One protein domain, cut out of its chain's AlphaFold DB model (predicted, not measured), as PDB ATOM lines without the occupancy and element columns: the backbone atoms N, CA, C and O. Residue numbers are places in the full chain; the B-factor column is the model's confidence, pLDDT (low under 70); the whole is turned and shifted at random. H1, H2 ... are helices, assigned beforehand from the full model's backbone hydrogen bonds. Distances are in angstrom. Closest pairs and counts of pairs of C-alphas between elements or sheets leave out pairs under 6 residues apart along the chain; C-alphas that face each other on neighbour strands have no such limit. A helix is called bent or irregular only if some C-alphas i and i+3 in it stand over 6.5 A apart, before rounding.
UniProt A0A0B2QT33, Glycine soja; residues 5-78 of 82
ATOM      1  N   GLY A   5      14.454 -25.318  35.486       93.75
ATOM      2  CA  GLY A   5      14.647 -26.099  34.262       93.75
ATOM      3  C   GLY A   5      16.041 -25.939  33.651       93.75
ATOM      4  O   GLY A   5      16.670 -26.920  33.270       93.75
ATOM      5  N   CYS A   6      16.588 -24.719  33.617       95.06
ATOM      6  CA  CYS A   6      17.965 -24.504  33.159       95.06
ATOM      7  C   CYS A   6      18.998 -25.193  34.062       95.06
ATOM      8  O   CYS A   6      19.990 -25.707  33.547       95.06
ATOM      9  N   ARG A   7      18.751 -25.250  35.379       94.62
ATOM     10  CA  ARG A   7      19.609 -25.986  36.324       94.62
ATOM     11  C   ARG A   7      19.601 -27.484  36.018       94.62
ATOM     12  O   ARG A   7      20.670 -28.066  35.868       94.62
ATOM     13  N   VAL A   8      18.416 -28.075  35.841       93.94
ATOM     14  CA  VAL A   8      18.253 -29.494  35.472       93.94
ATOM     15  C   VAL A   8      18.958 -29.812  34.154       93.94
ATOM     16  O   VAL A   8      19.708 -30.779  34.062       93.94
ATOM     17  N   LEU A   9      18.775 -28.965  33.141       92.38
ATOM     18  CA  LEU A   9      19.343 -29.169  31.808       92.38
ATOM     19  C   LEU A   9      20.820 -28.768  31.692       92.38
ATOM     20  O   LEU A   9      21.372 -28.839  30.593       92.38
ATOM     21  N   ARG A  10      21.444 -28.309  32.790       93.12
ATOM     22  CA  ARG A  10      22.819 -27.779  32.826       93.12
ATOM     23  C   ARG A  10      23.066 -26.753  31.707       93.12
ATOM     24  O   ARG A  10      24.059 -26.801  30.987       93.12
ATOM     25  N   LYS A  11      22.105 -25.843  31.537       90.81
ATOM     26  CA  LYS A  11      22.030 -24.827  30.478       90.81
ATOM     27  C   LYS A  11      22.201 -23.428  31.083       90.81
ATOM     28  O   LYS A  11      21.656 -23.142  32.147       90.81
ATOM     29  N   GLY A  12      22.867 -22.528  30.357       93.19
ATOM     30  CA  GLY A  12      22.895 -21.102  30.695       93.19
ATOM     31  C   GLY A  12      21.489 -20.487  30.703       93.19
ATOM     32  O   GLY A  12      20.678 -20.744  29.812       93.19
ATOM     33  N   CYS A  13      21.186 -19.684  31.722       94.50
ATOM     34  CA  CYS A  13      19.891 -19.026  31.866       94.50
ATOM     35  C   CYS A  13      20.049 -17.509  31.738       94.50
ATOM     36  O   CYS A  13      20.704 -16.895  32.575       94.50
ATOM     37  N   SER A  14      19.402 -16.919  30.735       93.69
ATOM     38  CA  SER A  14      19.279 -15.471  30.550       93.69
ATOM     39  C   SER A  14      17.961 -14.939  31.130       93.69
ATOM     40  O   SER A  14      17.140 -15.702  31.662       93.69
ATOM     41  N   GLU A  15      17.754 -13.626  31.025       89.62
ATOM     42  CA  GLU A  15      16.458 -12.989  31.288       89.62
ATOM     43  C   GLU A  15      15.402 -13.427  30.265       89.62
ATOM     44  O   GLU A  15      14.292 -13.782  30.644       89.62
ATOM     45  N   SER A  16      15.798 -13.581  28.998       89.31
ATOM     46  CA  SER A  16      14.987 -14.104  27.888       89.31
ATOM     47  C   SER A  16      14.786 -15.632  27.902       89.31
ATOM     48  O   SER A  16      14.587 -16.267  26.866       89.31
ATOM     49  N   CYS A  17      14.891 -16.278  29.065       90.56
ATOM     50  CA  CYS A  17      14.825 -17.734  29.141       90.56
ATOM     51  C   CYS A  17      13.411 -18.263  28.855       90.56
ATOM     52  O   CYS A  17      12.542 -18.213  29.722       90.56
ATOM     53  N   ILE A  18      13.236 -18.914  27.703       87.75
ATOM     54  CA  ILE A  18      11.962 -19.517  27.269       87.75
ATOM     55  C   ILE A  18      11.410 -20.610  28.203       87.75
ATOM     56  O   ILE A  18      10.230 -20.920  28.142       87.75
ATOM     57  N   LEU A  19      12.237 -21.194  29.084       89.56
ATOM     58  CA  LEU A  19      11.773 -22.180  30.074       89.56
ATOM     59  C   LEU A  19      11.114 -21.533  31.290       89.56
ATOM     60  O   LEU A  19      10.396 -22.203  32.022       89.56
ATOM     61  N   ARG A  20      11.425 -20.265  31.572       90.44
ATOM     62  CA  ARG A  20      10.973 -19.601  32.795       90.44
ATOM     63  C   ARG A  20       9.442 -19.445  32.826       90.44
ATOM     64  O   ARG A  20       8.879 -19.850  33.839       90.44
ATOM     65  N   PRO A  21       8.767 -18.994  31.750       87.31
ATOM     66  CA  PRO A  21       7.302 -18.952  31.704       87.31
ATOM     67  C   PRO A  21       6.674 -20.347  31.837       87.31
ATOM     68  O   PRO A  21       5.721 -20.528  32.587       87.31
ATOM     69  N   CYS A  22       7.279 -21.361  31.206       85.81
ATOM     70  CA  CYS A  22       6.789 -22.743  31.234       85.81
ATOM     71  C   CYS A  22       6.851 -23.411  32.612       85.81
ATOM     72  O   CYS A  22       6.242 -24.459  32.794       85.81
ATOM     73  N   LEU A  23       7.606 -22.852  33.559       88.50
ATOM     74  CA  LEU A  23       7.748 -23.384  34.916       88.50
ATOM     75  C   LEU A  23       7.022 -22.535  35.962       88.50
ATOM     76  O   LEU A  23       6.839 -23.002  37.079       88.50
ATOM     77  N   GLN A  24       6.620 -21.309  35.620       87.44
ATOM     78  CA  GLN A  24       6.071 -20.338  36.570       87.44
ATOM     79  C   GLN A  24       4.766 -20.803  37.230       87.44
ATOM     80  O   GLN A  24       4.483 -20.406  38.354       87.44
ATOM     81  N   TRP A  25       3.993 -21.651  36.555       82.06
ATOM     82  CA  TRP A  25       2.732 -22.193  37.064       82.06
ATOM     83  C   TRP A  25       2.915 -23.436  37.954       82.06
ATOM     84  O   TRP A  25       1.953 -23.903  38.551       82.06
ATOM     85  N   ILE A  26       4.134 -23.978  38.058       85.69
ATOM     86  CA  ILE A  26       4.441 -25.110  38.938       85.69
ATOM     87  C   ILE A  26       4.943 -24.554  40.274       85.69
ATOM     88  O   ILE A  26       5.988 -23.902  40.325       85.69
ATOM     89  N   GLU A  27       4.211 -24.840  41.347       87.31
ATOM     90  CA  GLU A  27       4.357 -24.185  42.653       87.31
ATOM     91  C   GLU A  27       5.728 -24.380  43.311       87.31
ATOM     92  O   GLU A  27       6.291 -23.440  43.875       87.31
ATOM     93  N   THR A  28       6.296 -25.588  43.240       92.06
ATOM     94  CA  THR A  28       7.533 -25.918  43.958       92.06
ATOM     95  C   THR A  28       8.720 -26.093  43.016       92.06
ATOM     96  O   THR A  28       8.609 -26.590  41.893       92.06
ATOM     97  N   ALA A  29       9.908 -25.713  43.492       91.19
ATOM     98  CA  ALA A  29      11.151 -25.881  42.741       91.19
ATOM     99  C   ALA A  29      11.462 -27.359  42.434       91.19
ATOM    100  O   ALA A  29      12.004 -27.668  41.372       91.19
ATOM    101  N   GLU A  30      11.093 -28.257  43.348       92.75
ATOM    102  CA  GLU A  30      11.225 -29.705  43.190       92.75
ATOM    103  C   GLU A  30      10.311 -30.232  42.078       92.75
ATOM    104  O   GLU A  30      10.793 -30.888  41.153       92.75
ATOM    105  N   ALA A  31       9.026 -29.850  42.078       90.88
ATOM    106  CA  ALA A  31       8.087 -30.228  41.023       90.88
ATOM    107  C   ALA A  31       8.515 -29.680  39.651       90.88
ATOM    108  O   ALA A  31       8.470 -30.404  38.656       90.88
ATOM    109  N   GLN A  32       9.020 -28.440  39.588       92.62
ATOM    110  CA  GLN A  32       9.609 -27.878  38.364       92.62
ATOM    111  C   GLN A  32      10.790 -28.717  37.864       92.62
ATOM    112  O   GLN A  32      10.953 -28.924  36.656       92.62
ATOM    113  N   GLY A  33      11.623 -29.193  38.791       92.75
ATOM    114  CA  GLY A  33      12.749 -30.067  38.504       92.75
ATOM    115  C   GLY A  33      12.298 -31.403  37.919       92.75
ATOM    116  O   GLY A  33      12.727 -31.763  36.823       92.75
ATOM    117  N   HIS A  34      11.392 -32.102  38.606       91.94
ATOM    118  CA  HIS A  34      10.855 -33.393  38.169       91.94
ATOM    119  C   HIS A  34      10.129 -33.311  36.830       91.94
ATOM    120  O   HIS A  34      10.401 -34.131  35.954       91.94
ATOM    121  N   ALA A  35       9.288 -32.293  36.630       90.00
ATOM    122  CA  ALA A  35       8.649 -32.046  35.345       90.00
ATOM    123  C   ALA A  35       9.707 -31.859  34.250       90.00
ATOM    124  O   ALA A  35       9.668 -32.547  33.235       90.00
ATOM    125  N   THR A  36      10.719 -31.012  34.476       91.88
ATOM    126  CA  THR A  36      11.787 -30.804  33.485       91.88
ATOM    127  C   THR A  36      12.538 -32.100  33.169       91.88
ATOM    128  O   THR A  36      12.786 -32.372  31.996       91.88
ATOM    129  N   VAL A  37      12.893 -32.903  34.179       91.25
ATOM    130  CA  VAL A  37      13.567 -34.201  33.982       91.25
ATOM    131  C   VAL A  37      12.697 -35.139  33.155       91.25
ATOM    132  O   VAL A  37      13.198 -35.736  32.204       91.25
ATOM    133  N   PHE A  38      11.410 -35.249  33.492       88.56
ATOM    134  CA  PHE A  38      10.453 -36.082  32.773       88.56
ATOM    135  C   PHE A  38      10.413 -35.684  31.297       88.56
ATOM    136  O   PHE A  38      10.787 -36.479  30.441       88.56
ATOM    137  N   VAL A  39      10.093 -34.425  30.996       85.88
ATOM    138  CA  VAL A  39       9.993 -33.936  29.614       85.88
ATOM    139  C   VAL A  39      11.306 -34.104  28.846       85.88
ATOM    140  O   VAL A  39      11.320 -34.575  27.709       85.88
ATOM    141  N   ALA A  40      12.431 -33.743  29.464       89.62
ATOM    142  CA  ALA A  40      13.743 -33.841  28.835       89.62
ATOM    143  C   ALA A  40      14.160 -35.290  28.552       89.62
ATOM    144  O   ALA A  40      14.936 -35.516  27.627       89.62
ATOM    145  N   LYS A  41      13.654 -36.264  29.316       86.56
ATOM    146  CA  LYS A  41      13.889 -37.688  29.068       86.56
ATOM    147  C   LYS A  41      13.181 -38.174  27.800       86.56
ATOM    148  O   LYS A  41      13.761 -38.983  27.088       86.56
ATOM    149  N   PHE A  42      11.984 -37.663  27.499       85.94
ATOM    150  CA  PHE A  42      11.234 -38.037  26.290       85.94
ATOM    151  C   PHE A  42      11.740 -37.325  25.033       85.94
ATOM    152  O   PHE A  42      11.985 -37.970  24.020       85.94
ATOM    153  N   PHE A  43      11.937 -36.005  25.089       85.50
ATOM    154  CA  PHE A  43      12.349 -35.232  23.908       85.50
ATOM    155  C   PHE A  43      13.870 -35.135  23.723       85.50
ATOM    156  O   PHE A  43      14.352 -34.668  22.688       85.50
ATOM    157  N   GLY A  44      14.652 -35.486  24.744       87.69
ATOM    158  CA  GLY A  44      16.050 -35.081  24.824       87.69
ATOM    159  C   GLY A  44      16.204 -33.560  24.967       87.69
ATOM    160  O   GLY A  44      15.260 -32.775  24.853       87.69
ATOM    161  N   ARG A  45      17.440 -33.099  25.191       86.19
ATOM    162  CA  ARG A  45      17.730 -31.659  25.342       86.19
ATOM    163  C   ARG A  45      17.390 -30.858  24.081       86.19
ATOM    164  O   ARG A  45      16.811 -29.780  24.189       86.19
ATOM    165  N   ALA A  46      17.782 -31.355  22.906       86.44
ATOM    166  CA  ALA A  46      17.583 -30.655  21.637       86.44
ATOM    167  C   ALA A  46      16.104 -30.635  21.225       86.44
ATOM    168  O   ALA A  46      15.591 -29.576  20.870       86.44
ATOM    169  N   GLY A  47      15.410 -31.773  21.352       87.06
ATOM    170  CA  GLY A  47      13.985 -31.867  21.046       87.06
ATOM    171  C   GLY A  47      13.143 -30.987  21.962       87.06
ATOM    172  O   GLY A  47      12.298 -30.253  21.467       87.06
ATOM    173  N   LEU A  48      13.443 -30.951  23.267       88.00
ATOM    174  CA  LEU A  48      12.742 -30.077  24.211       88.00
ATOM    175  C   LEU A  48      12.874 -28.596  23.830       88.00
ATOM    176  O   LEU A  48      11.895 -27.852  23.839       88.00
ATOM    177  N   MET A  49      14.084 -28.155  23.479       86.56
ATOM    178  CA  MET A  49      14.322 -26.760  23.094       86.56
ATOM    179  C   MET A  49      13.649 -26.414  21.768       86.56
ATOM    180  O   MET A  49      13.055 -25.342  21.655       86.56
ATOM    181  N   SER A  50      13.723 -27.319  20.789       86.81
ATOM    182  CA  SER A  50      13.047 -27.158  19.502       86.81
ATOM    183  C   SER A  50      11.536 -27.054  19.695       86.81
ATOM    184  O   SER A  50      10.915 -26.111  19.216       86.81
ATOM    185  N   PHE A  51      10.954 -27.961  20.478       84.69
ATOM    186  CA  PHE A  51       9.526 -27.992  20.757       84.69
ATOM    187  C   PHE A  51       9.032 -26.675  21.369       84.69
ATOM    188  O   PHE A  51       8.168 -26.027  20.791       84.69
ATOM    189  N   ILE A  52       9.645 -26.205  22.461       84.81
ATOM    190  CA  ILE A  52       9.229 -24.953  23.124       84.81
ATOM    191  C   ILE A  52       9.410 -23.732  22.210       84.81
ATOM    192  O   ILE A  52       8.593 -22.811  22.239       84.81
ATOM    193  N   SER A  53      10.468 -23.709  21.396       84.94
ATOM    194  CA  SER A  53      10.746 -22.580  20.497       84.94
ATOM    195  C   SER A  53       9.757 -22.503  19.331       84.94
ATOM    196  O   SER A  53       9.455 -21.400  18.884       84.94
ATOM    197  N   ASN A  54       9.233 -23.646  18.874       84.69
ATOM    198  CA  ASN A  54       8.218 -23.720  17.819       84.69
ATOM    199  C   ASN A  54       6.803 -23.385  18.310       84.69
ATOM    200  O   ASN A  54       5.924 -23.157  17.484       84.69
ATOM    201  N   VAL A  55       6.567 -23.329  19.626       76.31
ATOM    202  CA  VAL A  55       5.291 -22.848  20.170       76.31
ATOM    203  C   VAL A  55       5.266 -21.312  20.097       76.31
ATOM    204  O   VAL A  55       6.147 -20.668  20.691       76.31
ATOM    205  N   PRO A  56       4.277 -20.713  19.401       74.25
ATOM    206  CA  PRO A  56       4.052 -19.271  19.394       74.25
ATOM    207  C   PRO A  56       3.942 -18.716  20.816       74.25
ATOM    208  O   PRO A  56       3.389 -19.357  21.706       74.25
ATOM    209  N   GLU A  57       4.469 -17.518  21.061       69.12
ATOM    210  CA  GLU A  57       4.617 -16.992  22.427       69.12
ATOM    211  C   GLU A  57       3.277 -16.816  23.164       69.12
ATOM    212  O   GLU A  57       3.198 -17.044  24.368       69.12
ATOM    213  N   ASN A  58       2.208 -16.524  22.418       67.12
ATOM    214  CA  ASN A  58       0.822 -16.446  22.895       67.12
ATOM    215  C   ASN A  58       0.189 -17.811  23.236       67.12
ATOM    216  O   ASN A  58      -0.877 -17.848  23.841       67.12
ATOM    217  N   GLN A  59       0.822 -18.917  22.845       62.72
ATOM    218  CA  GLN A  59       0.372 -20.291  23.084       62.72
ATOM    219  C   GLN A  59       1.312 -21.060  24.021       62.72
ATOM    220  O   GLN A  59       1.047 -22.217  24.348       62.72
ATOM    221  N   ARG A  60       2.416 -20.446  24.476       64.88
ATOM    222  CA  ARG A  60       3.324 -21.103  25.421       64.88
ATOM    223  C   ARG A  60       2.617 -21.290  26.770       64.88
ATOM    224  O   ARG A  60       2.138 -20.306  27.345       64.88
ATOM    225  N   PRO A  61       2.579 -22.522  27.311       56.22
ATOM    226  CA  PRO A  61       2.001 -22.787  28.625       56.22
ATOM    227  C   PRO A  61       2.648 -21.876  29.673       56.22
ATOM    228  O   PRO A  61       3.875 -21.833  29.777       56.22
ATOM    229  N   GLY A  62       1.831 -21.119  30.409       55.81
ATOM    230  CA  GLY A  62       2.276 -20.110  31.381       55.81
ATOM    231  C   GLY A  62       2.018 -18.649  30.986       55.81
ATOM    232  O   GLY A  62       2.204 -17.775  31.828       55.81
ATOM    233  N   VAL A  63       1.569 -18.374  29.752       49.41
ATOM    234  CA  VAL A  63       1.216 -17.013  29.281       49.41
ATOM    235  C   VAL A  63      -0.306 -16.774  29.212       49.41
ATOM    236  O   VAL A  63      -0.744 -15.627  29.200       49.41
ATOM    237  N   VAL A  64      -1.137 -17.823  29.230       39.19
ATOM    238  CA  VAL A  64      -2.603 -17.691  29.109       39.19
ATOM    239  C   VAL A  64      -3.319 -17.695  30.474       39.19
ATOM    240  O   VAL A  64      -3.071 -18.596  31.284       39.19
ATOM    241  N   PRO A  65      -4.245 -16.752  30.746       35.91
ATOM    242  CA  PRO A  65      -5.163 -16.853  31.875       35.91
ATOM    243  C   PRO A  65      -6.226 -17.907  31.529       35.91
ATOM    244  O   PRO A  65      -7.229 -17.595  30.897       35.91
ATOM    245  N   GLY A  66      -5.962 -19.172  31.868       47.41
ATOM    246  CA  GLY A  66      -6.895 -20.281  31.615       47.41
ATOM    247  C   GLY A  66      -6.274 -21.644  31.290       47.41
ATOM    248  O   GLY A  66      -6.964 -22.494  30.742       47.41
ATOM    249  N   PHE A  67      -4.988 -21.883  31.581       44.75
ATOM    250  CA  PHE A  67      -4.385 -23.201  31.348       44.75
ATOM    251  C   PHE A  67      -4.864 -24.220  32.397       44.75
ATOM    252  O   PHE A  67      -4.248 -24.400  33.448       44.75
ATOM    253  N   GLU A  68      -5.988 -24.876  32.112       45.03
ATOM    254  CA  GLU A  68      -6.486 -26.018  32.873       45.03
ATOM    255  C   GLU A  68      -5.596 -27.246  32.626       45.03
ATOM    256  O   GLU A  68      -5.751 -27.999  31.666       45.03
ATOM    257  N   SER A  69      -4.680 -27.456  33.571       48.78
ATOM    258  CA  SER A  69      -3.952 -28.697  33.837       48.78
ATOM    259  C   SER A  69      -2.849 -29.102  32.838       48.78
ATOM    260  O   SER A  69      -3.085 -29.213  31.641       48.78
ATOM    261  N   PRO A  70      -1.637 -29.463  33.304       51.94
ATOM    262  CA  PRO A  70      -0.601 -30.033  32.439       51.94
ATOM    263  C   PRO A  70      -1.032 -31.295  31.680       51.94
ATOM    264  O   PRO A  70      -0.466 -31.586  30.633       51.94
ATOM    265  N   ALA A  71      -2.023 -32.045  32.170       49.72
ATOM    266  CA  ALA A  71      -2.456 -33.310  31.574       49.72
ATOM    267  C   ALA A  71      -3.135 -33.175  30.195       49.72
ATOM    268  O   ALA A  71      -3.155 -34.142  29.434       49.72
ATOM    269  N   SER A  72      -3.703 -32.013  29.868       50.94
ATOM    270  CA  SER A  72      -4.333 -31.743  28.565       50.94
ATOM    271  C   SER A  72      -3.277 -31.463  27.489       50.94
ATOM    272  O   SER A  72      -3.335 -32.038  26.407       50.94
ATOM    273  N   PHE A  73      -2.227 -30.718  27.835       52.03
ATOM    274  CA  PHE A  73      -1.079 -30.468  26.958       52.03
ATOM    275  C   PHE A  73      -0.390 -31.748  26.483       52.03
ATOM    276  O   PHE A  73      -0.123 -31.910  25.297       52.03
ATOM    277  N   TRP A  74      -0.155 -32.685  27.408       49.66
ATOM    278  CA  TRP A  74       0.430 -33.992  27.092       49.66
ATOM    279  C   TRP A  74      -0.473 -34.861  26.206       49.66
ATOM    280  O   TRP A  74       0.023 -35.768  25.539       49.66
ATOM    281  N   ARG A  75      -1.785 -34.590  26.199       48.03
ATOM    282  CA  ARG A  75      -2.788 -35.296  25.391       48.03
ATOM    283  C   ARG A  75      -2.793 -34.802  23.942       48.03
ATOM    284  O   ARG A  75      -2.881 -35.624  23.035       48.03
ATOM    285  N   ASP A  76      -2.629 -33.496  23.733       45.62
ATOM    286  CA  ASP A  76      -2.629 -32.880  22.399       45.62
ATOM    287  C   ASP A  76      -1.310 -33.080  21.637       45.62
ATOM    288  O   ASP A  76      -1.298 -33.108  20.408       45.62
ATOM    289  N   THR A  77      -0.187 -33.296  22.332       49.59
ATOM    290  CA  THR A  77       1.119 -33.550  21.694       49.59
ATOM    291  C   THR A  77       1.284 -34.960  21.119       49.59
ATOM    292  O   THR A  77       2.368 -35.301  20.647       49.59
ATOM    293  N   GLY A  78       0.250 -35.810  21.160       44.78
ATOM    294  CA  GLY A  78       0.297 -37.179  20.627       44.78
ATOM    295  C   GLY A  78       1.256 -38.125  21.366       44.78
ATOM    296  O   GLY A  78       1.436 -39.274  20.968       44.78
TER     297      GLY A  78
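AT A GLANCE: This is residues 5 to 78 of the 82 residues of a protein of Glycine soja (UniProt A0A0B2QT33). One long helix, H3, is sharply bent into an L of two arms, H3a and H3b; the short helix H2 sits in the mouth of that L, close to both arms, and the short helix H1 packs on H2 and on residues 32 to 37 of H3a, apart from H3b. A long loop, residues 55 to 69, leads from the end of H3b to a last short helix, H4, which lies off to one side and apart from the other helices. The printed part has 74 residues with four named helices, in the order H1, H2, H3, H4, and no named strand; the class is all helix. The whole is compact, with a radius of gyration of the C-alphas of 11.8 A, and its C-alphas span 30 by 25 by 24 A.

HOW THE PARTS SIT: H1, residues 5 to 8, touches H2, residues 19 to 24; their closest C-alphas are those of Gly 5 and Leu 19, 6.4 A apart. H3, residues 29 to 54, was assigned as one helix by its hydrogen bonds but is bent: C-alphas 42 and 45 are 9.2 A apart. Its arms, H3a, residues 29 to 42, and H3b, residues 45 to 54, are about perpendicular at 82 degrees. They are close but not clearly touching, with the closest C-alphas, of Ala 40 and Leu 48, 6.0 A apart. H1 touches H3a, at residues 32 to 37 of H3a alone; the C-alphas of Gly 5 and Thr 36 are closest, at 5.6 A. H2 is close to H3a but not clearly touching, with the closest C-alphas, of Leu 23 and Gln 32, at 6.0 A, and a steep tilt of 45 degrees, opposite ways. H2 is also close to H3b but not clearly touching: the closest C-alphas, of Leu 19 and Ile 52, are 7.9 A apart, and the lines are about perpendicular at 76 degrees. H4, residues 70 to 76, is apart from H1, H2, H3a and H3b. In H2, H3a and H3b every O i to N i+4 pair is within hydrogen-bond range, in H4 2 of 3 are, and H1 is too short for such a pair.

IN THESE COORDINATES: H1 begins at C-alpha 5 (14.647, -26.099, 34.262) and is 5.1 A long; H2 is 8.8 A long. H3a measures 20.5 A, from C-alpha 29 (11.151, -25.881, 42.741) to C-alpha 42, and H3b measures 14.5 A. H4 is 10.6 A long and ends at C-alpha 76 (-2.629, -32.880, 22.399).

THE WHOLE: The C-alphas farthest apart, of Glu 15 and Gly 78, are 31.0 A from each other. The printed part has no cut. The link from H3 to H4 is long, with 15 residues. Residues 57 to 78 have pLDDT under 70.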